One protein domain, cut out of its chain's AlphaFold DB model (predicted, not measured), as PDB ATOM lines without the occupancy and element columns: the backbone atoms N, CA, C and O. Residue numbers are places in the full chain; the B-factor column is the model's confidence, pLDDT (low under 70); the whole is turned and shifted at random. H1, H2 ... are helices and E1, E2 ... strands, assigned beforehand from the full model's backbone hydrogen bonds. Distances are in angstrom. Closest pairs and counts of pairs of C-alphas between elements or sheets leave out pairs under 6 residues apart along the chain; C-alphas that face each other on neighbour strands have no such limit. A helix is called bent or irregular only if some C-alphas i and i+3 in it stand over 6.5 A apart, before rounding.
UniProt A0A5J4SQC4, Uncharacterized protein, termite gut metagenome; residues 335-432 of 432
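This is residues 335 to 432 of the 432 residues of an uncharacterized protein of termite gut metagenome (UniProt A0A5J4SQC4). What is the main picture? One sheet of eight strands curls like part of a barrel and folds back on itself, E6, E5 and E2 facing E4, E1, E8 and E7, with the bent strand E3 as hinge. Edge strands E6 and E7 meet only through their link, while the short helix H1 and the long link 382 to 395 lie towards opposite ends. What makes it up? The printed part has 98 residues with one named helix and eight named strands, mostly strand, along the chain E1 H1 E2 E3 E4 E5 E6 E7 E8; the mixed sheet runs E6 E5 E2 E3 E4 E1 E8 E7. How large is it? It is compact, with a radius of gyration of the C-alphas of 12.3 A and spans of 33 by 24 by 22 A.

Where does the first half run? E1 is residues 335 to 340, 16.0 A long, from C-alpha 335 at (163.679, 127.496, 156.375); H1 is residues 345 to 348, 5.0 A. E2 is 351 to 358, 20.6 A, E3 is 361 to 371, 28.4 A, and E4 is 377 to 381, 13.6 A. Where does the rest run? E5 is 396 to 401, 16.2 A, and E6 is 406 to 410, 12.9 A. E7 is 414 to 419, 16.1 A, and E8 is 422 to 427, 15.8 A, ending at C-alpha 427 at (155.739, 132.344, 143.053).

What stands beside E1? E8 is its parallel neighbour, with N 337 and O 423 2.7 A apart, within hydrogen-bond range. E4 is its antiparallel neighbour, with N 338 and O 379 at 2.8 A. How do E2 to E5 pair? E2, E3 and E4 form a meander, each strand the antiparallel neighbour of the one before: N 356 and O 363 are 2.8 A apart, and N 371 and O 378 2.8 A. E3 bends by 65 degrees at residue 368, and E5 is antiparallel to E2, N 355 and O 398 at 2.8 A, closing a Greek key in which the first of four strands neighbours the fourth. What of the edges and H1? Hairpin E5 and E6 has N 409 and O 397 at 2.7 A, and hairpin E7 and E8 has N 415 and O 426 at 2.8 A. H1 only grazes the sheet with residues 345 to 348, and is too short for an O i to N i+4 pair.

How far does it reach? The two C-alphas farthest apart, of Gly 360 and Ser 373, are 35.7 A apart. Is the printed part unbroken? It has no cut; the link E4 to E5 is long, with 14 residues, and the other links are tight. Where is confidence low? The mean pLDDT of the printed part is 79.3; residues 342 to 343, 360 to 361, 373 to 375, 385, 420 and 432 are under 70.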
ATOM      1  N   GLN A 335     163.482 127.727 157.812       82.62
ATOM      2  CA  GLN A 335     163.679 127.496 156.375       82.62
ATOM      3  C   GLN A 335     162.740 128.365 155.544       82.62
ATOM      4  O   GLN A 335     161.653 128.745 155.992       82.62
ATOM      5  N   ILE A 336     163.124 128.596 154.292       84.12
ATOM      6  CA  ILE A 336     162.232 129.116 153.265       84.12
ATOM      7  C   ILE A 336     161.761 127.937 152.403       84.12
ATOM      8  O   ILE A 336     162.564 127.179 151.862       84.12
ATOM      9  N   GLU A 337     160.448 127.765 152.285       87.50
ATOM     10  CA  GLU A 337     159.809 126.897 151.302       87.50
ATOM     11  C   GLU A 337     159.446 127.717 150.065       87.50
ATOM     12  O   GLU A 337     158.727 128.712 150.156       87.50
ATOM     13  N   ILE A 338     159.916 127.281 148.902       86.00
ATOM     14  CA  ILE A 338     159.654 127.919 147.618       86.00
ATOM     15  C   ILE A 338     158.675 127.046 146.843       86.00
ATOM     16  O   ILE A 338     159.037 125.998 146.307       86.00
ATOM     17  N   ASN A 339     157.441 127.518 146.741       86.06
ATOM     18  CA  ASN A 339     156.398 126.897 145.945       86.06
ATOM     19  C   ASN A 339     156.306 127.592 144.594       86.06
ATOM     20  O   ASN A 339     156.093 128.802 144.528       86.06
ATOM     21  N   VAL A 340     156.417 126.830 143.509       77.00
ATOM     22  CA  VAL A 340     156.236 127.372 142.159       77.00
ATOM     23  C   VAL A 340     155.137 126.608 141.442       77.00
ATOM     24  O   VAL A 340     155.177 125.382 141.311       77.00
ATOM     25  N   TYR A 341     154.140 127.350 140.965       71.62
ATOM     26  CA  TYR A 341     153.082 126.805 140.128       71.62
ATOM     27  C   TYR A 341     153.525 126.810 138.665       71.62
ATOM     28  O   TYR A 341     154.034 127.810 138.169       71.62
ATOM     29  N   SER A 342     153.314 125.695 137.966       63.19
ATOM     30  CA  SER A 342     153.442 125.589 136.503       63.19
ATOM     31  C   SER A 342     154.816 125.919 135.897       63.19
ATOM     32  O   SER A 342     154.886 126.234 134.709       63.19
ATOM     33  N   LEU A 343     155.914 125.819 136.657       65.06
ATOM     34  CA  LEU A 343     157.248 125.838 136.056       65.06
ATOM     35  C   LEU A 343     157.513 124.528 135.307       65.06
ATOM     36  O   LEU A 343     157.115 123.459 135.768       65.06
ATOM     37  N   ASP A 344     158.250 124.595 134.199       72.25
ATOM     38  CA  ASP A 344     158.853 123.400 133.608       72.25
ATOM     39  C   ASP A 344     159.702 122.680 134.672       72.25
ATOM     40  O   ASP A 344     160.572 123.285 135.307       72.25
ATOM     41  N   THR A 345     159.441 121.386 134.871       75.00
ATOM     42  CA  THR A 345     160.126 120.533 135.848       75.00
ATOM     43  C   THR A 345     161.646 120.589 135.690       75.00
ATOM     44  O   THR A 345     162.366 120.572 136.688       75.00
ATOM     45  N   GLU A 346     162.151 120.708 134.459       79.81
ATOM     46  CA  GLU A 346     163.592 120.806 134.206       79.81
ATOM     47  C   GLU A 346     164.182 122.152 134.631       79.81
ATOM     48  O   GLU A 346     165.322 122.209 135.089       79.81
ATOM     49  N   ARG A 347     163.408 123.240 134.548       76.69
ATOM     50  CA  ARG A 347     163.826 124.532 135.108       76.69
ATOM     51  C   ARG A 347     163.783 124.503 136.628       76.69
ATOM     52  O   ARG A 347     164.700 125.004 137.261       76.69
ATOM     53  N   TYR A 348     162.771 123.873 137.217       79.00
ATOM     54  CA  TYR A 348     162.618 123.836 138.670       79.00
ATOM     55  C   TYR A 348     163.780 123.109 139.359       79.00
ATOM     56  O   TYR A 348     164.326 123.588 140.348       79.00
ATOM     57  N   LYS A 349     164.242 122.000 138.765       78.88
ATOM     58  CA  LYS A 349     165.431 121.252 139.212       78.88
ATOM     59  C   LYS A 349     166.722 122.074 139.227       78.88
ATOM     60  O   LYS A 349     167.697 121.651 139.839       78.88
ATOM     61  N   LYS A 350     166.754 123.202 138.515       84.31
ATOM     62  CA  LYS A 350     167.924 124.075 138.423       84.31
ATOM     63  C   LYS A 350     167.919 125.201 139.451       84.31
ATOM     64  O   LYS A 350     168.891 125.943 139.472       84.31
ATOM     65  N   ILE A 351     166.879 125.357 140.273       84.06
ATOM     66  CA  ILE A 351     166.907 126.347 141.354       84.06
ATOM     67  C   ILE A 351     167.988 125.928 142.352       84.06
ATOM     68  O   ILE A 351     167.934 124.837 142.914       84.06
ATOM     69  N   GLN A 352     168.974 126.796 142.546       84.81
ATOM     70  CA  GLN A 352     170.124 126.537 143.403       84.81
ATOM     71  C   GLN A 352     170.004 127.263 144.736       84.81
ATOM     72  O   GLN A 352     170.233 126.678 145.790       84.81
ATOM     73  N   SER A 353     169.704 128.555 144.689       83.25
ATOM     74  CA  SER A 353     169.599 129.402 145.868       83.25
ATOM     75  C   SER A 353     168.670 130.571 145.583       83.25
ATOM     76  O   SER A 353     168.291 130.844 144.439       83.25
ATOM     77  N   ILE A 354     168.284 131.259 146.645       86.25
ATOM     78  CA  ILE A 354     167.506 132.489 146.562       86.25
ATOM     79  C   ILE A 354     168.212 133.611 147.301       86.25
ATOM     80  O   ILE A 354     168.951 133.371 148.252       86.25
ATOM     81  N   LYS A 355     167.928 134.841 146.881       85.12
ATOM     82  CA  LYS A 355     168.192 136.068 147.623       85.12
ATOM     83  C   LYS A 355     166.892 136.835 147.761       85.12
ATOM     84  O   LYS A 355     166.267 137.173 146.762       85.12
ATOM     85  N   LEU A 356     166.505 137.146 148.983       84.56
ATOM     86  CA  LEU A 356     165.395 138.032 149.276       84.56
ATOM     87  C   LEU A 356     165.939 139.346 149.829       84.56
ATOM     88  O   LEU A 356     166.669 139.352 150.815       84.56
ATOM     89  N   ILE A 357     165.578 140.453 149.194       80.00
ATOM     90  CA  ILE A 357     165.932 141.802 149.631       80.00
ATOM     91  C   ILE A 357     164.667 142.439 150.197       80.00
ATOM     92  O   ILE A 357     163.666 142.521 149.488       80.00
ATOM     93  N   SER A 358     164.699 142.870 151.458       79.88
ATOM     94  CA  SER A 358     163.573 143.530 152.134       79.88
ATOM     95  C   SER A 358     164.091 144.545 153.143       79.88
ATOM     96  O   SER A 358     164.999 144.233 153.915       79.88
ATOM     97  N   SER A 359     163.540 145.765 153.140       70.88
ATOM     98  CA  SER A 359     163.878 146.818 154.112       70.88
ATOM     99  C   SER A 359     165.393 147.045 154.302       70.88
ATOM    100  O   SER A 359     165.881 147.260 155.411       70.88
ATOM    101  N   GLY A 360     166.158 146.971 153.206       65.06
ATOM    102  CA  GLY A 360     167.615 147.160 153.199       65.06
ATOM    103  C   GLY A 360     168.435 145.988 153.757       65.06
ATOM    104  O   GLY A 360     169.656 146.106 153.842       65.06
ATOM    105  N   LYS A 361     167.794 144.869 154.119       69.81
ATOM    106  CA  LYS A 361     168.439 143.602 154.477       69.81
ATOM    107  C   LYS A 361     168.395 142.627 153.304       69.81
ATOM    108  O   LYS A 361     167.445 142.624 152.520       69.81
ATOM    109  N   GLU A 362     169.412 141.778 153.218       74.75
ATOM    110  CA  GLU A 362     169.503 140.699 152.238       74.75
ATOM    111  C   GLU A 362     169.539 139.350 152.962       74.75
ATOM    112  O   GLU A 362     170.336 139.151 153.877       74.75
ATOM    113  N   TYR A 363     168.681 138.426 152.539       76.88
ATOM    114  CA  TYR A 363     168.587 137.062 153.050       76.88
ATOM    115  C   TYR A 363     168.912 136.110 151.909       76.88
ATOM    116  O   TYR A 363     168.200 136.106 150.906       76.88
ATOM    117  N   ARG A 364     169.968 135.310 152.038       76.56
ATOM    118  CA  ARG A 364     170.348 134.312 151.034       76.56
ATOM    119  C   ARG A 364     170.269 132.917 151.619       76.56
ATOM    120  O   ARG A 364     170.570 132.747 152.793       76.56
ATOM    121  N   ALA A 365     169.811 131.957 150.825       78.88
ATOM    122  CA  ALA A 365     169.645 130.584 151.280       78.88
ATOM    123  C   ALA A 365     169.835 129.588 150.137       78.88
ATOM    124  O   ALA A 365     169.225 129.729 149.068       78.88
ATOM    125  N   ILE A 366     170.633 128.549 150.381       82.75
ATOM    126  CA  ILE A 366     170.840 127.447 149.439       82.75
ATOM    127  C   ILE A 366     169.643 126.496 149.489       82.75
ATOM    128  O   ILE A 366     169.169 126.135 150.565       82.75
ATOM    129  N   VAL A 367     169.168 126.044 148.328       83.44
ATOM    130  CA  VAL A 367     168.165 124.978 148.230       83.44
ATOM    131  C   VAL A 367     168.807 123.640 148.583       83.44
ATOM    132  O   VAL A 367     169.757 123.195 147.945       83.44
ATOM    133  N   THR A 368     168.267 122.982 149.605       80.19
ATOM    134  CA  THR A 368     168.778 121.705 150.127       80.19
ATOM    135  C   THR A 368     167.966 120.509 149.657       80.19
ATOM    136  O   THR A 368     168.479 119.392 149.605       80.19
ATOM    137  N   SER A 369     166.695 120.714 149.310       78.56
ATOM    138  CA  SER A 369     165.836 119.645 148.814       78.56
ATOM    139  C   SER A 369     164.786 120.170 147.848       78.56
ATOM    140  O   SER A 369     164.296 121.289 147.986       78.56
ATOM    141  N   ILE A 370     164.449 119.335 146.866       80.44
ATOM    142  CA  ILE A 370     163.444 119.606 145.842       80.44
ATOM    143  C   ILE A 370     162.449 118.443 145.834       80.44
ATOM    144  O   ILE A 370     162.821 117.290 145.617       80.44
ATOM    145  N   SER A 371     161.174 118.755 146.054       78.25
ATOM    146  CA  SER A 371     160.050 117.831 145.960       78.25
ATOM    147  C   SER A 371     159.280 118.065 144.662       78.25
ATOM    148  O   SER A 371     158.616 119.085 144.472       78.25
ATOM    149  N   LEU A 372     159.353 117.076 143.767       74.25
ATOM    150  CA  LEU A 372     158.627 117.063 142.491       74.25
ATOM    151  C   LEU A 372     157.319 116.257 142.554       74.25
ATOM    152  O   LEU A 372     156.637 116.105 141.545       74.25
ATOM    153  N   SER A 373     156.996 115.682 143.714       65.44
ATOM    154  CA  SER A 373     155.880 114.741 143.878       65.44
ATOM    155  C   SER A 373     154.526 115.421 144.089       65.44
ATOM    156  O   SER A 373     153.494 114.749 144.068       65.44
ATOM    157  N   THR A 374     154.510 116.742 144.268       62.19
ATOM    158  CA  THR A 374     153.314 117.542 144.542       62.19
ATOM    159  C   THR A 374     153.198 118.705 143.560       62.19
ATOM    160  O   THR A 374     154.196 119.187 143.034       62.19
ATOM    161  N   SER A 375     151.965 119.154 143.311       65.94
ATOM    162  CA  SER A 375     151.678 120.444 142.677       65.94
ATOM    163  C   SER A 375     151.106 121.368 143.759       65.94
ATOM    164  O   SER A 375     150.036 121.044 144.282       65.94
ATOM    165  N   PRO A 376     151.762 122.489 144.104       71.75
ATOM    166  CA  PRO A 376     152.957 123.051 143.465       71.75
ATOM    167  C   PRO A 376     154.233 122.239 143.729       71.75
ATOM    168  O   PRO A 376     154.317 121.508 144.722       71.75
ATOM    169  N   PHE A 377     155.223 122.398 142.843       80.62
ATOM    170  CA  PHE A 377     156.582 121.939 143.122       80.62
ATOM    171  C   PHE A 377     157.134 122.756 144.290       80.62
ATOM    172  O   PHE A 377     156.971 123.980 144.305       80.62
ATOM    173  N   SER A 378     157.747 122.070 145.254       83.88
ATOM    174  CA  SER A 378     158.241 122.667 146.498       83.88
ATOM    175  C   SER A 378     159.736 122.405 146.671       83.88
ATOM    176  O   SER A 378     160.231 121.322 146.350       83.88
ATOM    177  N   ALA A 379     160.459 123.411 147.152       85.25
ATOM    178  CA  ALA A 379     161.885 123.365 147.414       85.25
ATOM    179  C   ALA A 379     162.130 123.982 148.782       85.25
ATOM    180  O   ALA A 379     161.582 125.039 149.091       85.25
ATOM    181  N   LEU A 380     162.945 123.325 149.600       86.44
ATOM    182  CA  LEU A 380     163.302 123.819 150.925       86.44
ATOM    183  C   LEU A 380     164.734 124.318 150.913       86.44
ATOM    184  O   LEU A 380     165.637 123.648 150.400       86.44
ATOM    185  N   THR A 381     164.946 125.478 151.517       85.19
ATOM    186  CA  THR A 381     166.282 126.019 151.729       85.19
ATOM    187  C   THR A 381     166.936 125.438 152.979       85.19
ATOM    188  O   THR A 381     166.314 124.722 153.763       85.19
ATOM    189  N   GLU A 382     168.209 125.735 153.189       77.88
ATOM    190  CA  GLU A 382     168.843 125.573 154.495       77.88
ATOM    191  C   GLU A 382     168.161 126.440 155.572       77.88
ATOM    192  O   GLU A 382     167.363 127.333 155.263       77.88
ATOM    193  N   ASN A 383     168.463 126.151 156.840       79.69
ATOM    194  CA  ASN A 383     168.011 126.972 157.960       79.69
ATOM    195  C   ASN A 383     168.780 128.291 157.973       79.69
ATOM    196  O   ASN A 383     170.004 128.302 158.096       79.69
ATOM    197  N   LEU A 384     168.044 129.394 157.918       73.12
ATOM    198  CA  LEU A 384     168.579 130.722 158.159       73.12
ATOM    199  C   LEU A 384     168.551 131.034 159.646       73.12
ATOM    200  O   LEU A 384     167.644 130.606 160.355       73.12
ATOM    201  N   LYS A 385     169.540 131.810 160.099       68.38
ATOM    202  CA  LYS A 385     169.602 132.296 161.486       68.38
ATOM    203  C   LYS A 385     168.517 133.321 161.803       68.38
ATOM    204  O   LYS A 385     168.112 133.430 162.951       68.38
ATOM    205  N   GLU A 386     168.084 134.065 160.791       73.88
ATOM    206  CA  GLU A 386     167.037 135.075 160.877       73.88
ATOM    207  C   GLU A 386     166.196 134.987 159.601       73.88
ATOM    208  O   GLU A 386     166.730 135.098 158.492       73.88
ATOM    209  N   LEU A 387     164.888 134.783 159.752       76.00
ATOM    210  CA  LEU A 387     163.936 134.916 158.655       76.00
ATOM    211  C   LEU A 387     163.391 136.356 158.585       76.00
ATOM    212  O   LEU A 387     163.226 137.007 159.617       76.00
ATOM    213  N   PRO A 388     163.077 136.863 157.383       77.06
ATOM    214  CA  PRO A 388     162.507 138.194 157.210       77.06
ATOM    215  C   PRO A 388     161.090 138.248 157.782       77.06
ATOM    216  O   PRO A 388     160.186 137.664 157.199       77.06
ATOM    217  N   GLU A 389     160.883 138.983 158.880       72.94
ATOM    218  CA  GLU A 389     159.587 139.067 159.581       72.94
ATOM    219  C   GLU A 389     158.463 139.673 158.726       72.94
ATOM    220  O   GLU A 389     157.292 139.282 158.831       72.94
ATOM    221  N   HIS A 390     158.814 140.626 157.860       75.75
ATOM    222  CA  HIS A 390     157.904 141.318 156.958       75.75
ATOM    223  C   HIS A 390     158.585 141.606 155.616       75.75
ATOM    224  O   HIS A 390     159.787 141.877 155.549       75.75
ATOM    225  N   LEU A 391     157.787 141.592 154.549       83.00
ATOM    226  CA  LEU A 391     158.185 142.071 153.230       83.00
ATOM    227  C   LEU A 391     157.405 143.335 152.893       83.00
ATOM    228  O   LEU A 391     156.189 143.400 153.090       83.00
ATOM    229  N   ASP A 392     158.117 144.332 152.390       80.50
ATOM    230  CA  ASP A 392     157.548 145.575 151.888       80.50
ATOM    231  C   ASP A 392     157.283 145.500 150.372       80.50
ATOM    232  O   ASP A 392     157.691 144.577 149.669       80.50
ATOM    233  N   ASN A 393     156.586 146.500 149.836       80.06
ATOM    234  CA  ASN A 393     156.286 146.576 148.403       80.06
ATOM    235  C   ASN A 393     157.521 146.832 147.518       80.06
ATOM    236  O   ASN A 393     157.400 146.788 146.293       80.06
ATOM    237  N   GLN A 394     158.676 147.125 148.119       78.44
ATOM    238  CA  GLN A 394     159.961 147.282 147.440       78.44
ATOM    239  C   GLN A 394     160.787 145.995 147.482       78.44
ATOM    240  O   GLN A 394     161.861 145.945 146.881       78.44
ATOM    241  N   SER A 395     160.283 144.958 148.153       83.31
ATOM    242  CA  SER A 395     160.991 143.703 148.318       83.31
ATOM    243  C   SER A 395     161.174 143.000 146.980       83.31
ATOM    244  O   SER A 395     160.318 143.040 146.090       83.31
ATOM    245  N   GLN A 396     162.327 142.363 146.827       84.19
ATOM    246  CA  GLN A 396     162.698 141.667 145.602       84.19
ATOM    247  C   GLN A 396     163.182 140.270 145.944       84.19
ATOM    248  O   GLN A 396     164.031 140.098 146.819       84.19
ATOM    249  N   LEU A 397     162.659 139.281 145.227       87.81
ATOM    250  CA  LEU A 397     163.159 137.918 145.262       87.81
ATOM    251  C   LEU A 397     164.016 137.697 144.019       87.81
ATOM    252  O   LEU A 397     163.561 137.903 142.900       87.81
ATOM    253  N   ILE A 398     165.251 137.264 144.207       86.56
ATOM    254  CA  ILE A 398     166.150 136.859 143.135       86.56
ATOM    255  C   ILE A 398     166.381 135.360 143.266       86.56
ATOM    256  O   ILE A 398     166.773 134.879 144.328       86.56
ATOM    257  N   ILE A 399     166.128 134.619 142.195       87.06
ATOM    258  CA  ILE A 399     166.391 133.182 142.131       87.06
ATOM    259  C   ILE A 399     167.667 132.967 141.334       87.06
ATOM    260  O   ILE A 399     167.758 133.422 140.192       87.06
ATOM    261  N   TYR A 400     168.622 132.261 141.930       84.25
ATOM    262  CA  TYR A 400     169.850 131.851 141.266       84.25
ATOM    263  C   TYR A 400     169.722 130.405 140.813       84.25
ATOM    264  O   TYR A 400     169.301 129.516 141.564       84.25
ATOM    265  N   MET A 401     170.083 130.183 139.557       85.38
ATOM    266  CA  MET A 401     170.021 128.883 138.918       85.38
ATOM    267  C   MET A 401     171.411 128.250 138.868       85.38
ATOM    268  O   MET A 401     172.424 128.944 138.791       85.38
ATOM    269  N   THR A 402     171.464 126.921 138.797       80.38
ATOM    270  CA  THR A 402     172.720 126.157 138.687       80.38
ATOM    271  C   THR A 402     173.559 126.509 137.452       80.38
ATOM    272  O   THR A 402     174.754 126.213 137.408       80.38
ATOM    273  N   ASP A 403     172.963 127.156 136.446       75.19
ATOM    274  CA  ASP A 403     173.634 127.643 135.239       75.19
ATOM    275  C   ASP A 403     174.094 129.114 135.316       75.19
ATOM    276  O   ASP A 403     174.578 129.635 134.313       75.19
ATOM    277  N   ASN A 404     174.039 129.745 136.498       70.12
ATOM    278  CA  ASN A 404     174.307 131.173 136.767       70.12
ATOM    279  C   ASN A 404     173.262 132.155 136.224       70.12
ATOM    280  O   ASN A 404     173.403 133.364 136.417       70.12
ATOM    281  N   SER A 405     172.190 131.683 135.579       79.25
ATOM    282  CA  SER A 405     171.090 132.592 135.275       79.25
ATOM    283  C   SER A 405     170.431 133.075 136.569       79.25
ATOM    284  O   SER A 405     170.269 132.319 137.533       79.25
ATOM    285  N   MET A 406     170.067 134.355 136.586       81.75
ATOM    286  CA  MET A 406     169.365 134.987 137.697       81.75
ATOM    287  C   MET A 406     167.981 135.452 137.249       81.75
ATOM    288  O   MET A 406     167.815 135.961 136.139       81.75
ATOM    289  N   TRP A 407     166.991 135.311 138.124       83.50
ATOM    290  CA  TRP A 407     165.617 135.730 137.861       83.50
ATOM    291  C   TRP A 407     165.167 136.700 138.936       83.50
ATOM    292  O   TRP A 407     165.031 136.315 140.095       83.50
ATOM    293  N   LYS A 408     164.938 137.960 138.554       85.44
ATOM    294  CA  LYS A 408     164.398 138.989 139.449       85.44
ATOM    295  C   LYS A 408     162.871 138.905 139.431       85.44
ATOM    296  O   LYS A 408     162.236 139.264 138.444       85.44
ATOM    297  N   ILE A 409     162.299 138.433 140.529       85.81
ATOM    298  CA  ILE A 409     160.865 138.282 140.745       85.81
ATOM    299  C   ILE A 409     160.383 139.477 141.589       85.81
ATOM    300  O   ILE A 409     160.797 139.624 142.744       85.81
ATOM    301  N   PRO A 410     159.524 140.358 141.045       81.25
ATOM    302  CA  PRO A 410     159.009 141.502 141.793       81.25
ATOM    303  C   PRO A 410     158.000 141.060 142.862       81.25
ATOM    304  O   PRO A 410     157.306 140.059 142.676       81.25
ATOM    305  N   PHE A 411     157.850 141.846 143.936       84.62
ATOM    306  CA  PHE A 411     156.911 141.571 145.037       84.62
ATOM    307  C   PHE A 411     155.482 141.240 144.581       84.62
ATOM    308  O   PHE A 411     154.811 140.398 145.164       84.62
ATOM    309  N   SER A 412     155.011 141.862 143.497       83.62
ATOM    310  CA  SER A 412     153.674 141.617 142.939       83.62
ATOM    311  C   SER A 412     153.469 140.208 142.370       83.62
ATOM    312  O   SER A 412     152.328 139.827 142.115       83.62
ATOM    313  N   MET A 413     154.546 139.455 142.149       87.00
ATOM    314  CA  MET A 413     154.544 138.147 141.489       87.00
ATOM    315  C   MET A 413     154.803 136.983 142.451       87.00
ATOM    316  O   MET A 413     154.903 135.837 142.013       87.00
ATOM    317  N   TYR A 414     154.904 137.238 143.758       87.31
ATOM    318  CA  TYR A 414     154.976 136.173 144.749       87.31
ATOM    319  C   TYR A 414     154.173 136.503 146.004       87.31
ATOM    320  O   TYR A 414     154.039 137.649 146.422       87.31
ATOM    321  N   GLN A 415     153.613 135.464 146.608       86.44
ATOM    322  CA  GLN A 415     152.942 135.538 147.894       86.44
ATOM    323  C   GLN A 415     153.894 135.088 148.991       86.44
ATOM    324  O   GLN A 415     154.704 134.181 148.807       86.44
ATOM    325  N   TYR A 416     153.747 135.717 150.145       86.88
ATOM    326  CA  TYR A 416     154.560 135.495 151.325       86.88
ATOM    327  C   TYR A 416     153.645 135.093 152.480       86.88
ATOM    328  O   TYR A 416     152.658 135.779 152.762       86.88
ATOM    329  N   ARG A 417     153.948 133.969 153.135       86.19
ATOM    330  CA  ARG A 417     153.200 133.478 154.297       86.19
ATOM    331  C   ARG A 417     154.138 132.862 155.324       86.19
ATOM    332  O   ARG A 417     154.994 132.064 154.969       86.19
ATOM    333  N   TYR A 418     153.909 133.168 156.595       83.62
ATOM    334  CA  TYR A 418     154.572 132.500 157.713       83.62
ATOM    335  C   TYR A 418     153.775 131.287 158.204       83.62
ATOM    336  O   TYR A 418     152.544 131.336 158.302       83.62
ATOM    337  N   ASP A 419     154.497 130.220 158.530       76.81
ATOM    338  CA  ASP A 419     154.004 128.996 159.157       76.81
ATOM    339  C   ASP A 419     154.959 128.597 160.291       76.81
ATOM    340  O   ASP A 419     156.001 128.020 160.011       76.81
ATOM    341  N   GLU A 420     154.626 128.986 161.530       67.56
ATOM    342  CA  GLU A 420     155.330 128.837 162.830       67.56
ATOM    343  C   GLU A 420     156.872 128.986 162.855       67.56
ATOM    344  O   GLU A 420     157.354 129.828 163.602       67.56
ATOM    345  N   ASN A 421     157.644 128.254 162.042       70.31
ATOM    346  CA  ASN A 421     159.110 128.354 161.890       70.31
ATOM    347  C   ASN A 421     159.588 128.309 160.422       70.31
ATOM    348  O   ASN A 421     160.748 128.014 160.128       70.31
ATOM    349  N   ARG A 422     158.681 128.518 159.469       75.69
ATOM    350  CA  ARG A 422     158.946 128.379 158.042       75.69
ATOM    351  C   ARG A 422     158.313 129.525 157.281       75.69
ATOM    352  O   ARG A 422     157.126 129.820 157.436       75.69
ATOM    353  N   LEU A 423     159.112 130.149 156.431       84.88
ATOM    354  CA  LEU A 423     158.627 131.133 155.486       84.88
ATOM    355  C   LEU A 423     158.242 130.429 154.184       84.88
ATOM    356  O   LEU A 423     159.062 129.748 153.591       84.88
ATOM    357  N   ILE A 424     157.019 130.615 153.709       88.38
ATOM    358  CA  ILE A 424     156.549 130.072 152.437       88.38
ATOM    359  C   ILE A 424     156.477 131.206 151.410       88.38
ATOM    360  O   ILE A 424     155.665 132.127 151.540       88.38
ATOM    361  N   LEU A 425     157.305 131.111 150.372       88.75
ATOM    362  CA  LEU A 425     157.263 131.954 149.181       88.75
ATOM    363  C   LEU A 425     156.565 131.192 148.061       88.75
ATOM    364  O   LEU A 425     157.030 130.147 147.616       88.75
ATOM    365  N   THR A 426     155.434 131.708 147.601       88.00
ATOM    366  CA  THR A 426     154.666 131.111 146.508       88.00
ATOM    367  C   THR A 426     154.745 132.000 145.282       88.00
ATOM    368  O   THR A 426     154.169 133.084 145.274       88.00
ATOM    369  N   ILE A 427     155.449 131.552 144.249       86.12
ATOM    370  CA  ILE A 427     155.739 132.344 143.053       86.12
ATOM    371  C   ILE A 427     154.686 132.064 141.981       86.12
ATOM    372  O   ILE A 427     154.375 130.903 141.690       86.12
ATOM    373  N   ASP A 428     154.135 133.127 141.392       78.38
ATOM    374  CA  ASP A 428     153.240 133.007 140.244       78.38
ATOM    375  C   ASP A 428     154.024 132.469 139.040       78.38
ATOM    376  O   ASP A 428     155.090 132.969 138.685       78.38
ATOM    377  N   SER A 429     153.454 131.471 138.370       71.44
ATOM    378  CA  SER A 429     153.912 130.955 137.078       71.44
ATOM    379  C   SER A 429     154.281 132.035 136.052       71.44
ATOM    380  O   SER A 429     155.208 131.842 135.274       71.44
ATOM    381  N   LYS A 430     153.577 133.177 136.051       75.31
ATOM    382  CA  LYS A 430     153.803 134.303 135.128       75.31
ATOM    383  C   LYS A 430     155.077 135.093 135.411       75.31
ATOM    384  O   LYS A 430     155.403 135.997 134.646       75.31
ATOM    385  N   ALA A 431     155.752 134.804 136.515       70.38
ATOM    386  CA  ALA A 431     156.990 135.465 136.883       70.38
ATOM    387  C   ALA A 431     158.219 134.935 136.122       70.38
ATOM    388  O   ALA A 431     159.294 135.520 136.247       70.38
ATOM    389  N   PHE A 432     158.060 133.838 135.367       67.19
ATOM    390  CA  PHE A 432     159.120 133.120 134.656       67.19
ATOM    391  C   PHE A 432     158.944 133.085 133.130       67.19
ATOM    392  O   PHE A 432     157.824 133.358 132.643       67.19
TER     393      PHE A 432